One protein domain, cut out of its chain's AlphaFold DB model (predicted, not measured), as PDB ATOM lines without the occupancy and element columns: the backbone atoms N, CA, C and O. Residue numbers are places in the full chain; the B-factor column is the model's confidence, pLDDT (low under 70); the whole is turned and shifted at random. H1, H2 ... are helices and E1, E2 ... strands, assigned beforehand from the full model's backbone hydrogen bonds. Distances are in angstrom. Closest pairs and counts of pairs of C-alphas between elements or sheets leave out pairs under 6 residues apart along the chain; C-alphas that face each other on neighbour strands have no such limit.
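What this domain is: This is residues 6 to 118 of the 146 residues of the protein "Photoassimilate-responsive protein PAR" of Solanum tuberosum (UniProt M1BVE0). A long two-stranded hairpin, E1 and E2, makes one end of the domain, and a cluster of small helices, H1 to H4, gathers round the longer helix H5. H6 leads from H5 to the opposite end. The printed part has 113 residues, with two antiparallel strands in the order E1 - E2, then six helices, H1 to H6, along the chain; the class is mixed, helices and strands. It is compact by its radius of gyration of the C-alphas, 15.3 A, but elongated in outline, spanning 54 by 32 by 28 A.

Where its parts are: E1, residues 11 to 19, begins at C-alpha 11 (34.583, 10.934, 35.572) and is 24.8 A long; E2, residues 25 to 35, is 27.7 A. H5, residues 87 to 99, is 18.2 A. H1 is residues 48 to 53, H2 66 to 69, H3 71 to 77 and H4 80 to 85. H6, residues 104 to 115, is 16.4 A and ends at C-alpha 115 (60.754, -11.116, 43.693).

How they stand to each other: E1 and E2 form an antiparallel hairpin at 155 degrees, with N 14 and O 30 within hydrogen-bond range at 2.8 A. E2 and H5 are near each other, with 6 pairs of C-alphas within 10 A. H5 touches H6 with residues 93 to 98 alone, about perpendicular at 84 degrees; the closest C-alphas, of Tyr 94 and Leu 104, are 5.6 A apart. H1 touches H4, the closest C-alphas being those of Ala 53 and Cys 82 at 5.3 A. H2 and H3 only just touch, with 3 pairs of C-alphas within 8 A, and only at the corner; the closest are those of Leu 68 and Thr 74, 5.8 A. Every O i to N i+4 pair is within hydrogen-bond range in H1, H3, H4, H5 and H6; H2 is too short for such a pair.

The domain as a whole: The two C-alphas farthest apart, of Ile 21 and Arg 117, are 54.1 A apart. The printed part has no cut. The links E2 to H1 and H1 to H2 are long, 12 residues each. Mean pLDDT of the printed part is 91.0; residues 112 to 118 are under 70.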
ATOM      1  N   VAL A   6      40.290  10.857  31.558       96.88
ATOM      2  CA  VAL A   6      39.476  11.511  32.591       96.88
ATOM      3  C   VAL A   6      38.807  12.745  31.999       96.88
ATOM      4  O   VAL A   6      39.470  13.634  31.469       96.88
ATOM      5  N   ALA A   7      37.483  12.820  32.102       95.56
ATOM      6  CA  ALA A   7      36.715  13.979  31.670       95.56
ATOM      7  C   ALA A   7      36.931  15.189  32.601       95.56
ATOM      8  O   ALA A   7      37.369  15.055  33.745       95.56
ATOM      9  N   SER A   8      36.544  16.380  32.143       94.50
ATOM     10  CA  SER A   8      36.549  17.607  32.960       94.50
ATOM     11  C   SER A   8      35.705  17.494  34.231       94.50
ATOM     12  O   SER A   8      36.006  18.131  35.233       94.50
ATOM     13  N   SER A   9      34.674  16.647  34.212       95.12
ATOM     14  CA  SER A   9      33.827  16.333  35.366       95.12
ATOM     15  C   SER A   9      34.491  15.417  36.402       95.12
ATOM     16  O   SER A   9      33.859  15.079  37.397       95.12
ATOM     17  N   GLY A  10      35.725  14.959  36.162       95.75
ATOM     18  CA  GLY A  10      36.426  13.989  37.011       95.75
ATOM     19  C   GLY A  10      35.971  12.542  36.824       95.75
ATOM     20  O   GLY A  10      36.509  11.644  37.467       95.75
ATOM     21  N   LYS A  11      35.012  12.288  35.932       96.56
ATOM     22  CA  LYS A  11      34.583  10.934  35.572       96.56
ATOM     23  C   LYS A  11      35.570  10.293  34.599       96.56
ATOM     24  O   LYS A  11      36.032  10.941  33.659       96.56
ATOM     25  N   ARG A  12      35.868   9.009  34.789       96.50
ATOM     26  CA  ARG A  12      36.707   8.234  33.865       96.50
ATOM     27  C   ARG A  12      35.935   7.792  32.634       96.50
ATOM     28  O   ARG A  12      34.749   7.476  32.723       96.50
ATOM     29  N   CYS A  13      36.620   7.698  31.505       95.94
ATOM     30  CA  CYS A  13      36.082   7.106  30.289       95.94
ATOM     31  C   CYS A  13      36.388   5.603  30.235       95.94
ATOM     32  O   CYS A  13      37.520   5.184  30.490       95.94
ATOM     33  N   SER A  14      35.394   4.804  29.857       95.31
ATOM     34  CA  SER A  14      35.524   3.378  29.566       95.31
ATOM     35  C   SER A  14      35.324   3.124  28.074       95.31
ATOM     36  O   SER A  14      34.523   3.780  27.400       95.31
ATOM     37  N   LEU A  15      36.070   2.154  27.546       95.94
ATOM     38  CA  LEU A  15      35.816   1.605  26.222       95.94
ATOM     39  C   LEU A  15      34.787   0.481  26.351       95.94
ATOM     40  O   LEU A  15      34.946  -0.413  27.174       95.94
ATOM     41  N   GLU A  16      33.750   0.499  25.530       95.00
ATOM     42  CA  GLU A  16      32.715  -0.532  25.516       95.00
ATOM     43  C   GLU A  16      32.536  -1.085  24.110       95.00
ATOM     44  O   GLU A  16      32.631  -0.354  23.123       95.00
ATOM     45  N   SER A  17      32.237  -2.377  24.011       93.94
ATOM     46  CA  SER A  17      31.811  -2.978  22.754       93.94
ATOM     47  C   SER A  17      30.303  -2.846  22.572       93.94
ATOM     48  O   SER A  17      29.547  -2.935  23.538       93.94
ATOM     49  N   TYR A  18      29.857  -2.717  21.331       92.81
ATOM     50  CA  TYR A  18      28.449  -2.838  20.960       92.81
ATOM     51  C   TYR A  18      28.321  -3.708  19.710       92.81
ATOM     52  O   TYR A  18      29.271  -3.847  18.938       92.81
ATOM     53  N   GLU A  19      27.150  -4.296  19.501       93.69
ATOM     54  CA  GLU A  19      26.833  -4.996  18.257       93.69
ATOM     55  C   GLU A  19      26.095  -4.043  17.322       93.69
ATOM     56  O   GLU A  19      25.126  -3.390  17.710       93.69
ATOM     57  N   SER A  20      26.593  -3.904  16.095       88.62
ATOM     58  CA  SER A  20      25.920  -3.126  15.065       88.62
ATOM     59  C   SER A  20      24.724  -3.893  14.501       88.62
ATOM     60  O   SER A  20      24.640  -5.116  14.600       88.62
ATOM     61  N   ILE A  21      23.828  -3.172  13.827       85.88
ATOM     62  CA  ILE A  21      22.673  -3.751  13.118       85.88
ATOM     63  C   ILE A  21      23.120  -4.780  12.057       85.88
ATOM     64  O   ILE A  21      22.398  -5.723  11.759       85.88
ATOM     65  N   GLU A  22      24.339  -4.640  11.525       89.44
ATOM     66  CA  GLU A  22      24.952  -5.566  10.561       89.44
ATOM     67  C   GLU A  22      25.633  -6.782  11.226       89.44
ATOM     68  O   GLU A  22      26.338  -7.535  10.557       89.44
ATOM     69  N   GLY A  23      25.498  -6.953  12.547       88.19
ATOM     70  CA  GLY A  23      26.145  -8.025  13.311       88.19
ATOM     71  C   GLY A  23      27.656  -7.848  13.497       88.19
ATOM     72  O   GLY A  23      28.344  -8.782  13.908       88.19
ATOM     73  N   ARG A  24      28.212  -6.664  13.197       89.69
ATOM     74  CA  ARG A  24      29.635  -6.364  13.427       89.69
ATOM     75  C   ARG A  24      29.833  -5.810  14.834       89.69
ATOM     76  O   ARG A  24      29.112  -4.910  15.256       89.69
ATOM     77  N   ARG A  25      30.858  -6.289  15.540       91.31
ATOM     78  CA  ARG A  25      31.262  -5.716  16.829       91.31
ATOM     79  C   ARG A  25      31.953  -4.368  16.604       91.31
ATOM     80  O   ARG A  25      32.993  -4.307  15.954       91.31
ATOM     81  N   GLY A  26      31.365  -3.304  17.136       91.81
ATOM     82  CA  GLY A  26      31.945  -1.967  17.195       91.81
ATOM     83  C   GLY A  26      32.449  -1.632  18.596       91.81
ATOM     84  O   GLY A  26      32.165  -2.343  19.561       91.81
ATOM     85  N   TYR A  27      33.179  -0.523  18.703       93.25
ATOM     86  CA  TYR A  27      33.668   0.010  19.972       93.25
ATOM     87  C   TYR A  27      33.238   1.459  20.128       93.25
ATOM     88  O   TYR A  27      33.299   2.240  19.179       93.25
ATOM     89  N   GLN A  28      32.824   1.821  21.334       94.62
ATOM     90  CA  GLN A  28      32.423   3.174  21.678       94.62
ATOM     91  C   GLN A  28      33.018   3.584  23.015       94.62
ATOM     92  O   GLN A  28      33.358   2.758  23.857       94.62
ATOM     93  N   CYS A  29      33.123   4.889  23.198       95.56
ATOM     94  CA  CYS A  29      33.586   5.487  24.430       95.56
ATOM     95  C   CYS A  29      32.399   5.949  25.252       95.56
ATOM     96  O   CYS A  29      31.538   6.658  24.730       95.56
ATOM     97  N   LYS A  30      32.373   5.575  26.529       95.44
ATOM     98  CA  LYS A  30      31.374   6.059  27.476       95.44
ATOM     99  C   LYS A  30      32.034   6.716  28.670       95.44
ATOM    100  O   LYS A  30      33.108   6.320  29.113       95.44
ATOM    101  N   THR A  31      31.364   7.729  29.197       95.69
ATOM    102  CA  THR A  31      31.693   8.288  30.504       95.69
ATOM    103  C   THR A  31      31.163   7.328  31.561       95.69
ATOM    104  O   THR A  31      29.959   7.094  31.628       95.69
ATOM    105  N   SER A  32      32.056   6.757  32.363       94.62
ATOM    106  CA  SER A  32      31.695   5.905  33.497       94.62
ATOM    107  C   SER A  32      31.285   6.747  34.709       94.62
ATOM    108  O   SER A  32      31.564   7.943  34.772       94.62
ATOM    109  N   GLU A  33      30.685   6.117  35.719       94.31
ATOM    110  CA  GLU A  33      30.420   6.753  37.020       94.31
ATOM    111  C   GLU A  33      31.621   6.681  37.982       94.31
ATOM    112  O   GLU A  33      31.536   7.108  39.131       94.31
ATOM    113  N   VAL A  34      32.767   6.166  37.520       94.69
ATOM    114  CA  VAL A  34      33.981   6.055  38.332       94.69
ATOM    115  C   VAL A  34      34.697   7.404  38.356       94.69
ATOM    116  O   VAL A  34      35.290   7.831  37.361       94.69
ATOM    117  N   LEU A  35      34.653   8.073  39.506       94.94
ATOM    118  CA  LEU A  35      35.329   9.349  39.738       94.94
ATOM    119  C   LEU A  35      36.812   9.150  40.063       94.94
ATOM    120  O   LEU A  35      37.203   8.166  40.692       94.94
ATOM    121  N   VAL A  36      37.640  10.104  39.647       95.38
ATOM    122  CA  VAL A  36      39.013  10.233  40.150       95.38
ATOM    123  C   VAL A  36      39.006  10.690  41.604       95.38
ATOM    124  O   VAL A  36      38.190  11.529  41.986       95.38
ATOM    125  N   SER A  37      39.935  10.181  42.414       89.38
ATOM    126  CA  SER A  37      40.083  10.658  43.797       89.38
ATOM    127  C   SER A  37      40.885  11.958  43.876       89.38
ATOM    128  O   SER A  37      40.703  12.740  44.807       89.38
ATOM    129  N   ASN A  38      41.754  12.217  42.897       86.88
ATOM    130  CA  ASN A  38      42.549  13.438  42.812       86.88
ATOM    131  C   ASN A  38      41.986  14.388  41.738       86.88
ATOM    132  O   ASN A  38      42.028  14.095  40.546       86.88
ATOM    133  N   ILE A  39      41.505  15.569  42.142       86.56
ATOM    134  CA  ILE A  39      40.967  16.585  41.215       86.56
ATOM    135  C   ILE A  39      42.021  17.093  40.207       86.56
ATOM    136  O   ILE A  39      41.683  17.534  39.107       86.56
ATOM    137  N   GLY A  40      43.309  16.994  40.555       90.62
ATOM    138  CA  GLY A  40      44.439  17.424  39.730       90.62
ATOM    139  C   GLY A  40      44.684  16.564  38.489       90.62
ATOM    140  O   GLY A  40      45.476  16.963  37.643       90.62
ATOM    141  N   ILE A  41      44.005  15.417  38.352       93.88
ATOM    142  CA  ILE A  41      44.055  14.574  37.143       93.88
ATOM    143  C   ILE A  41      42.785  14.674  36.285       93.88
ATOM    144  O   ILE A  41      42.556  13.848  35.402       93.88
ATOM    145  N   THR A  42      41.943  15.682  36.516       94.69
ATOM    146  CA  THR A  42      40.848  16.017  35.591       94.69
ATOM    147  C   THR A  42      41.407  16.435  34.227       94.69
ATOM    148  O   THR A  42      42.477  17.033  34.142       94.69
ATOM    149  N   ASN A  43      40.692  16.119  33.141       93.38
ATOM    150  CA  ASN A  43      41.148  16.332  31.754       93.38
ATOM    151  C   ASN A  43      42.433  15.579  31.357       93.38
ATOM    152  O   ASN A  43      43.001  15.859  30.300       93.38
ATOM    153  N   LEU A  44      42.906  14.633  32.174       94.38
ATOM    154  CA  LEU A  44      44.099  13.858  31.861       94.38
ATOM    155  C   LEU A  44      43.777  12.731  30.875       94.38
ATOM    156  O   LEU A  44      42.841  11.954  31.070       94.38
ATOM    157  N   ILE A  45      44.606  12.605  29.844       94.19
ATOM    158  CA  ILE A  45      44.642  11.446  28.954       94.19
ATOM    159  C   ILE A  45      45.997  10.785  29.161       94.19
ATOM    160  O   ILE A  45      47.024  11.398  28.877       94.19
ATOM    161  N   GLU A  46      46.002   9.550  29.660       94.12
ATOM    162  CA  GLU A  46      47.255   8.813  29.837       94.12
ATOM    163  C   GLU A  46      47.902   8.517  28.484       94.12
ATOM    164  O   GLU A  46      47.214   8.186  27.510       94.12
ATOM    165  N   SER A  47      49.226   8.657  28.421       94.62
ATOM    166  CA  SER A  47      50.001   8.381  27.212       94.62
ATOM    167  C   SER A  47      50.170   6.876  26.992       94.62
ATOM    168  O   SER A  47      49.993   6.071  27.908       94.62
ATOM    169  N   ASP A  48      50.540   6.476  25.778       94.50
ATOM    170  CA  ASP A  48      50.745   5.058  25.465       94.50
ATOM    171  C   ASP A  48      51.970   4.484  26.189       94.50
ATOM    172  O   ASP A  48      51.954   3.331  26.627       94.50
ATOM    173  N   GLU A  49      53.008   5.300  26.398       95.31
ATOM    174  CA  GLU A  49      54.168   4.926  27.210       95.31
ATOM    175  C   GLU A  49      53.751   4.631  28.648       95.31
ATOM    176  O   GLU A  49      54.200   3.646  29.235       95.31
ATOM    177  N   CYS A  50      52.871   5.463  29.203       96.19
ATOM    178  CA  CYS A  50      52.353   5.273  30.543       96.19
ATOM    179  C   CYS A  50      51.497   3.999  30.652       96.19
ATOM    180  O   CYS A  50      51.750   3.146  31.508       96.19
ATOM    181  N   ILE A  51      50.537   3.826  29.738       95.81
ATOM    182  CA  ILE A  51      49.676   2.638  29.669       95.81
ATOM    183  C   ILE A  51      50.532   1.362  29.623       95.81
ATOM    184  O   ILE A  51      50.358   0.459  30.445       95.81
ATOM    185  N   SER A  52      51.533   1.328  28.741       95.56
ATOM    186  CA  SER A  52      52.440   0.185  28.590       95.56
ATOM    187  C   SER A  52      53.321  -0.059  29.825       95.56
ATOM    188  O   SER A  52      53.513  -1.216  30.228       95.56
ATOM    189  N   ALA A  53      53.816   1.008  30.467       96.69
ATOM    190  CA  ALA A  53      54.622   0.929  31.688       96.69
ATOM    191  C   ALA A  53      53.848   0.327  32.869       96.69
ATOM    192  O   ALA A  53      54.433  -0.394  33.676       96.69
ATOM    193  N   CYS A  54      52.538   0.567  32.947       97.31
ATOM    194  CA  CYS A  54      51.657  -0.044  33.944       97.31
ATOM    195  C   CYS A  54      51.146  -1.437  33.555       97.31
ATOM    196  O   CYS A  54      50.494  -2.090  34.364       97.31
ATOM    197  N   GLY A  55      51.442  -1.912  32.341       95.81
ATOM    198  CA  GLY A  55      50.930  -3.187  31.834       95.81
ATOM    199  C   GLY A  55      49.464  -3.153  31.418       95.81
ATOM    200  O   GLY A  55      48.886  -4.213  31.210       95.81
ATOM    201  N   ALA A  56      48.887  -1.961  31.296       95.06
ATOM    202  CA  ALA A  56      47.535  -1.738  30.813       95.06
ATOM    203  C   ALA A  56      47.475  -1.770  29.272       95.06
ATOM    204  O   ALA A  56      48.504  -1.691  28.598       95.06
ATOM    205  N   ASP A  57      46.263  -1.848  28.714       92.25
ATOM    206  CA  ASP A  57      46.019  -1.809  27.268       92.25
ATOM    207  C   ASP A  57      44.948  -0.759  26.936       92.25
ATOM    208  O   ASP A  57      43.857  -0.742  27.505       92.25
ATOM    209  N   ARG A  58      45.228   0.121  25.968       90.94
ATOM    210  CA  ARG A  58      44.273   1.139  25.500       90.94
ATOM    211  C   ARG A  58      42.993   0.523  24.904       90.94
ATOM    212  O   ARG A  58      41.977   1.215  24.792       90.94
ATOM    213  N   ASN A  59      43.039  -0.757  24.545       91.81
ATOM    214  CA  ASN A  59      41.923  -1.532  24.016       91.81
ATOM    215  C   ASN A  59      41.136  -2.297  25.097       91.81
ATOM    216  O   ASN A  59      40.173  -2.989  24.756       91.81
ATOM    217  N   SER A  60      41.517  -2.196  26.376       91.94
ATOM    218  CA  SER A  60      40.792  -2.838  27.476       91.94
ATOM    219  C   SER A  60      39.340  -2.366  27.527       91.94
ATOM    220  O   SER A  60      39.054  -1.167  27.484       91.94
ATOM    221  N   LEU A  61      38.419  -3.326  27.616       94.06
ATOM    222  CA  LEU A  61      36.990  -3.059  27.718       94.06
ATOM    223  C   LEU A  61      36.578  -2.878  29.173       94.06
ATOM    224  O   LEU A  61      36.888  -3.704  30.026       94.06
ATOM    225  N   GLY A  62      35.816  -1.820  29.426       94.44
ATOM    226  CA  GLY A  62      35.308  -1.490  30.746       94.44
ATOM    227  C   GLY A  62      36.399  -1.095  31.739       94.44
ATOM    228  O   GLY A  62      37.522  -0.742  31.385       94.44
ATOM    229  N   ILE A  63      36.010  -1.120  33.009       94.38
ATOM    230  CA  ILE A  63      36.877  -0.944  34.169       94.38
ATOM    231  C   ILE A  63      36.609  -2.154  35.062       94.38
ATOM    232  O   ILE A  63      35.460  -2.375  35.442       94.38
ATOM    233  N   SER A  64      37.642  -2.935  35.374       92.00
ATOM    234  CA  SER A  64      37.540  -4.112  36.242       92.00
ATOM    235  C   SER A  64      38.766  -4.227  37.149       92.00
ATOM    236  O   SER A  64      39.872  -3.831  36.767       92.00
ATOM    237  N   SER A  65      38.562  -4.777  38.345       93.62
ATOM    238  CA  SER A  65      39.613  -5.167  39.288       93.62
ATOM    239  C   SER A  65      40.290  -6.492  38.908       93.62
ATOM    240  O   SER A  65      41.367  -6.770  39.431       93.62
ATOM    241  N   ASP A  66      39.748  -7.267  37.959       93.75
ATOM    242  CA  ASP A  66      40.238  -8.615  37.611       93.75
ATOM    243  C   ASP A  66      41.718  -8.644  37.203       93.75
ATOM    244  O   ASP A  66      42.438  -9.588  37.530       93.75
ATOM    245  N   SER A  67      42.218  -7.587  36.552       92.56
ATOM    246  CA  SER A  67      43.635  -7.485  36.171       92.56
ATOM    247  C   SER A  67      44.578  -7.545  37.380       92.56
ATOM    248  O   SER A  67      45.735  -7.934  37.236       92.56
ATOM    249  N   LEU A  68      44.107  -7.219  38.592       93.81
ATOM    250  CA  LEU A  68      44.885  -7.355  39.829       93.81
ATOM    251  C   LEU A  68      45.198  -8.818  40.189       93.81
ATOM    252  O   LEU A  68      46.115  -9.067  40.973       93.81
ATOM    253  N   LEU A  69      44.483  -9.784  39.607       92.25
ATOM    254  CA  LEU A  69      44.764 -11.215  39.758       92.25
ATOM    255  C   LEU A  69      45.907 -11.680  38.842       92.25
ATOM    256  O   LEU A  69      46.533 -12.711  39.094       92.25
ATOM    257  N   GLU A  70      46.220 -10.918  37.794       92.88
ATOM    258  CA  GLU A  70      47.257 -11.261  36.826       92.88
ATOM    259  C   GLU A  70      48.637 -10.813  37.314       92.88
ATOM    260  O   GLU A  70      48.913  -9.624  37.514       92.88
ATOM    261  N   SER A  71      49.555 -11.770  37.481       91.00
ATOM    262  CA  SER A  71      50.905 -11.501  37.989       91.00
ATOM    263  C   SER A  71      51.725 -10.591  37.065       91.00
ATOM    264  O   SER A  71      52.498  -9.771  37.561       91.00
ATOM    265  N   SER A  72      51.548 -10.695  35.749       91.12
ATOM    266  CA  SER A  72      52.219  -9.866  34.740       91.12
ATOM    267  C   SER A  72      51.791  -8.399  34.833       91.12
ATOM    268  O   SER A  72      52.649  -7.513  34.892       91.12
ATOM    269  N   PHE A  73      50.482  -8.150  34.911       95.31
ATOM    270  CA  PHE A  73      49.900  -6.819  35.065       95.31
ATOM    271  C   PHE A  73      50.383  -6.161  36.355       95.31
ATOM    272  O   PHE A  73      51.023  -5.112  36.343       95.31
ATOM    273  N   THR A  74      50.171  -6.836  37.480       94.69
ATOM    274  CA  THR A  74      50.528  -6.318  38.806       94.69
ATOM    275  C   THR A  74      52.031  -6.091  38.985       94.69
ATOM    276  O   THR A  74      52.424  -5.207  39.741       94.69
ATOM    277  N   SER A  75      52.893  -6.825  38.271       93.94
ATOM    278  CA  SER A  75      54.337  -6.550  38.269       93.94
ATOM    279  C   SER A  75      54.670  -5.200  37.638       93.94
ATOM    280  O   SER A  75      55.558  -4.500  38.121       93.94
ATOM    281  N   LYS A  76      53.982  -4.845  36.550       96.38
ATOM    282  CA  LYS A  76      54.164  -3.570  35.853       96.38
ATOM    283  C   LYS A  76      53.467  -2.425  36.580       96.38
ATOM    284  O   LYS A  76      54.076  -1.372  36.752       96.38
ATOM    285  N   LEU A  77      52.256  -2.657  37.088       96.69
ATOM    286  CA  LEU A  77      51.525  -1.703  37.923       96.69
ATOM    287  C   LEU A  77      52.354  -1.269  39.139       96.69
ATOM    288  O   LEU A  77      52.416  -0.085  39.442       96.69
ATOM    289  N   CYS A  78      53.034  -2.210  39.802       96.19
ATOM    290  CA  CYS A  78      53.895  -1.928  40.953       96.19
ATOM    291  C   CYS A  78      55.302  -1.422  40.578       96.19
ATOM    292  O   CYS A  78      56.131  -1.210  41.463       96.19
ATOM    293  N   SER A  79      55.611  -1.249  39.289       95.44
ATOM    294  CA  SER A  79      56.917  -0.746  38.862       95.44
ATOM    295  C   SER A  79      57.058   0.750  39.148       95.44
ATOM    296  O   SER A  79      56.096   1.517  39.079       95.44
ATOM    297  N   GLN A  80      58.294   1.202  39.380       93.69
ATOM    298  CA  GLN A  80      58.584   2.627  39.573       93.69
ATOM    299  C   GLN A  80      58.117   3.482  38.381       93.69
ATOM    300  O   GLN A  80      57.651   4.606  38.564       93.69
ATOM    301  N   GLN A  81      58.235   2.947  37.164       94.81
ATOM    302  CA  GLN A  81      57.865   3.643  35.934       94.81
ATOM    303  C   GLN A  81      56.368   3.947  35.903       94.81
ATOM    304  O   GLN A  81      56.002   5.075  35.587       94.81
ATOM    305  N   CYS A  82      55.530   2.986  36.297       97.19
ATOM    306  CA  CYS A  82      54.096   3.206  36.446       97.19
ATOM    307  C   CYS A  82      53.806   4.162  37.614       97.19
ATOM    308  O   CYS A  82      53.233   5.233  37.418       97.19
ATOM    309  N   CYS A  83      54.281   3.838  38.821       93.88
ATOM    310  CA  CYS A  83      53.875   4.554  40.032       93.88
ATOM    311  C   CYS A  83      54.265   6.039  40.058       93.88
ATOM    312  O   CYS A  83      53.607   6.825  40.733       93.88
ATOM    313  N   GLN A  84      55.308   6.441  39.326       90.56
ATOM    314  CA  GLN A  84      55.767   7.836  39.292       90.56
ATOM    315  C   GLN A  84      55.246   8.640  38.098       90.56
ATOM    316  O   GLN A  84      55.295   9.867  38.143       90.56
ATOM    317  N   LYS A  85      54.798   7.983  37.021       92.88
ATOM    318  CA  LYS A  85      54.481   8.666  35.754       92.88
ATOM    319  C   LYS A  85      53.027   8.533  35.313       92.88
ATOM    320  O   LYS A  85      52.639   9.246  34.398       92.88
ATOM    321  N   CYS A  86      52.250   7.666  35.962       96.81
ATOM    322  CA  CYS A  86      50.910   7.276  35.526       96.81
ATOM    323  C   CYS A  86      49.838   7.535  36.585       96.81
ATOM    324  O   CYS A  86      49.265   6.590  37.141       96.81
ATOM    325  N   PRO A  87      49.587   8.803  36.938       95.00
ATOM    326  CA  PRO A  87      48.777   9.124  38.099       95.00
ATOM    327  C   PRO A  87      47.312   8.679  37.957       95.00
ATOM    328  O   PRO A  87      46.724   8.297  38.964       95.00
ATOM    329  N   ASN A  88      46.717   8.649  36.757       96.00
ATOM    330  CA  ASN A  88      45.338   8.174  36.590       96.00
ATOM    331  C   ASN A  88      45.236   6.646  36.674       96.00
ATOM    332  O   ASN A  88      44.307   6.148  37.313       96.00
ATOM    333  N   ILE A  89      46.173   5.900  36.077       96.50
ATOM    334  CA  ILE A  89      46.174   4.426  36.177       96.50
ATOM    335  C   ILE A  89      46.423   3.989  37.623       96.50
ATOM    336  O   ILE A  89      45.709   3.127  38.135       96.50
ATOM    337  N   VAL A  90      47.393   4.609  38.299       96.50
ATOM    338  CA  VAL A  90      47.702   4.312  39.705       96.50
ATOM    339  C   VAL A  90      46.509   4.644  40.598       96.50
ATOM    340  O   VAL A  90      46.118   3.804  41.404       96.50
ATOM    341  N   ASP A  91      45.884   5.815  40.425       96.56
ATOM    342  CA  ASP A  91      44.674   6.191  41.171       96.56
ATOM    343  C   ASP A  91      43.530   5.196  40.928       96.56
ATOM    344  O   ASP A  91      42.863   4.776  41.872       96.56
ATOM    345  N   LEU A  92      43.325   4.762  39.681       96.31
ATOM    346  CA  LEU A  92      42.267   3.815  39.336       96.31
ATOM    347  C   LEU A  92      42.456   2.479  40.058       96.31
ATOM    348  O   LEU A  92      41.564   2.038  40.781       96.31
ATOM    349  N   TYR A  93      43.611   1.838  39.883       96.94
ATOM    350  CA  TYR A  93      43.836   0.507  40.445       96.94
ATOM    351  C   TYR A  93      44.052   0.522  41.954       96.94
ATOM    352  O   TYR A  93      43.728  -0.462  42.612       96.94
ATOM    353  N   TYR A  94      44.531   1.631  42.523       96.19
ATOM    354  CA  TYR A  94      44.548   1.811  43.972       96.19
ATOM    355  C   TYR A  94      43.128   1.769  44.546       96.19
ATOM    356  O   TYR A  94      42.870   1.021  45.485       96.19
ATOM    357  N   ASN A  95      42.195   2.519  43.953       95.44
ATOM    358  CA  ASN A  95      40.811   2.558  44.423       95.44
ATOM    359  C   ASN A  95      40.052   1.256  44.147       95.44
ATOM    360  O   ASN A  95      39.285   0.821  45.001       95.44
ATOM    361  N   LEU A  96      40.291   0.608  43.002       95.44
ATOM    362  CA  LEU A  96      39.739  -0.722  42.732       95.44
ATOM    363  C   LEU A  96      40.233  -1.734  43.769       95.44
ATOM    364  O   LEU A  96      39.419  -2.397  44.395       95.44
ATOM    365  N   ALA A  97      41.545  -1.790  44.023       95.81
ATOM    366  CA  ALA A  97      42.112  -2.683  45.033       95.81
ATOM    367  C   ALA A  97      41.526  -2.415  46.425       95.81
ATOM    368  O   ALA A  97      41.150  -3.357  47.117       95.81
ATOM    369  N   LEU A  98      41.393  -1.144  46.819       94.62
ATOM    370  CA  LEU A  98      40.761  -0.779  48.087       94.62
ATOM    371  C   LEU A  98      39.302  -1.241  48.171       94.62
ATOM    372  O   LEU A  98      38.887  -1.705  49.231       94.62
ATOM    373  N   GLY A  99      38.543  -1.133  47.077       93.31
ATOM    374  CA  GLY A  99      37.176  -1.655  46.981       93.31
ATOM    375  C   GLY A  99      37.102  -3.172  47.182       93.31
ATOM    376  O   GLY A  99      36.158  -3.655  47.799       93.31
ATOM    377  N   GLU A 100      38.142  -3.896  46.762       94.12
ATOM    378  CA  GLU A 100      38.320  -5.337  47.002       94.12
ATOM    379  C   GLU A 100      38.937  -5.659  48.385       94.12
ATOM    380  O   GLU A 100      39.277  -6.806  48.676       94.12
ATOM    381  N   GLY A 101      39.136  -4.659  49.253       93.88
ATOM    382  CA  GLY A 101      39.746  -4.834  50.579       93.88
ATOM    383  C   GLY A 101      41.270  -5.003  50.570       93.88
ATOM    384  O   GLY A 101      41.860  -5.381  51.585       93.88
ATOM    385  N   VAL A 102      41.934  -4.710  49.450       93.69
ATOM    386  CA  VAL A 102      43.386  -4.820  49.275       93.69
ATOM    387  C   VAL A 102      44.045  -3.443  49.318       93.69
ATOM    388  O   VAL A 102      43.770  -2.558  48.511       93.69
ATOM    389  N   TYR A 103      45.014  -3.266  50.217       94.25
ATOM    390  CA  TYR A 103      45.846  -2.064  50.231       94.25
ATOM    391  C   TYR A 103      46.997  -2.188  49.221       94.25
ATOM    392  O   TYR A 103      48.023  -2.820  49.501       94.25
ATOM    393  N   LEU A 104      46.831  -1.572  48.043       93.38
ATOM    394  CA  LEU A 104      47.759  -1.696  46.909       93.38
ATOM    395  C   LEU A 104      49.239  -1.416  47.258       93.38
ATOM    396  O   LEU A 104      50.097  -2.181  46.817       93.38
ATOM    397  N   PRO A 105      49.600  -0.413  48.083       92.56
ATOM    398  CA  PRO A 105      51.002  -0.175  48.424       92.56
ATOM    399  C   PRO A 105      51.643  -1.313  49.230       92.56
ATOM    400  O   PRO A 105      52.793  -1.675  48.976       92.56
ATOM    401  N   ALA A 106      50.910  -1.913  50.176       91.31
ATOM    402  CA  ALA A 106      51.400  -3.091  50.897       91.31
ATOM    403  C   ALA A 106      51.475  -4.315  49.980       91.31
ATOM    404  O   ALA A 106      52.449  -5.065  50.050       91.31
ATOM    405  N   PHE A 107      50.496  -4.476  49.085       90.12
ATOM    406  CA  PHE A 107      50.508  -5.518  48.064       90.12
ATOM    407  C   PHE A 107      51.754  -5.417  47.165       90.12
ATOM    408  O   PHE A 107      52.496  -6.390  47.037       90.12
ATOM    409  N   CYS A 108      52.061  -4.230  46.631       92.62
ATOM    410  CA  CYS A 108      53.254  -4.000  45.812       92.62
ATOM    411  C   CYS A 108      54.559  -4.264  46.580       92.62
ATOM    412  O   CYS A 108      55.446  -4.946  46.070       92.62
ATOM    413  N   LYS A 109      54.660  -3.826  47.841       88.25
ATOM    414  CA  LYS A 109      55.841  -4.099  48.679       88.25
ATOM    415  C   LYS A 109      56.039  -5.594  48.956       88.25
ATOM    416  O   LYS A 109      57.170  -6.075  48.983       88.25
ATOM    417  N   GLY A 110      54.953  -6.343  49.159       79.75
ATOM    418  CA  GLY A 110      55.004  -7.799  49.330       79.75
ATOM    419  C   GLY A 110      55.578  -8.512  48.102       79.75
ATOM    420  O   GLY A 110      56.314  -9.491  48.238       79.75
ATOM    421  N   ARG A 111      55.322  -7.974  46.905       71.81
ATOM    422  CA  ARG A 111      55.882  -8.491  45.652       71.81
ATOM    423  C   ARG A 111      57.363  -8.195  45.487       71.81
ATOM    424  O   ARG A 111      58.075  -9.081  45.030       71.81
ATOM    425  N   ASP A 112      57.842  -7.027  45.911       63.47
ATOM    426  CA  ASP A 112      59.284  -6.744  45.933       63.47
ATOM    427  C   ASP A 112      60.032  -7.758  46.805       63.47
ATOM    428  O   ASP A 112      61.113  -8.217  46.451       63.47
ATOM    429  N   LEU A 113      59.451  -8.149  47.943       58.34
ATOM    430  CA  LEU A 113      60.050  -9.144  48.835       58.34
ATOM    431  C   LEU A 113      60.016 -10.560  48.249       58.34
ATOM    432  O   LEU A 113      60.972 -11.314  48.440       58.34
ATOM    433  N   ASN A 114      58.953 -10.918  47.526       55.84
ATOM    434  CA  ASN A 114      58.849 -12.224  46.875       55.84
ATOM    435  C   ASN A 114      59.739 -12.313  45.620       55.84
ATOM    436  O   ASN A 114      60.412 -13.319  45.421       55.84
ATOM    437  N   GLY A 115      59.839 -11.235  44.835       51.19
ATOM    438  CA  GLY A 115      60.754 -11.116  43.693       51.19
ATOM    439  C   GLY A 115      62.230 -11.018  44.098       51.19
ATOM    440  O   GLY A 115      63.099 -11.525  43.395       51.19
ATOM    441  N   ARG A 116      62.542 -10.467  45.283       46.34
ATOM    442  CA  ARG A 116      63.899 -10.487  45.871       46.34
ATOM    443  C   ARG A 116      64.394 -11.887  46.247       46.34
ATOM    444  O   ARG A 116      65.598 -12.046  46.436       46.34
ATOM    445  N   ARG A 117      63.523 -12.901  46.347       45.66
ATOM    446  CA  ARG A 117      63.981 -14.303  46.421       45.66
ATOM    447  C   ARG A 117      64.458 -14.837  45.068       45.66
ATOM    448  O   ARG A 117      65.187 -15.821  45.063       45.66
ATOM    449  N   GLU A 118      64.124 -14.172  43.961       50.94
ATOM    450  CA  GLU A 118      64.578 -14.544  42.615       50.94
ATOM    451  C   GLU A 118      65.720 -13.672  42.072       50.94
ATOM    452  O   GLU A 118      66.426 -14.096  41.163       50.94
TER     453      GLU A 118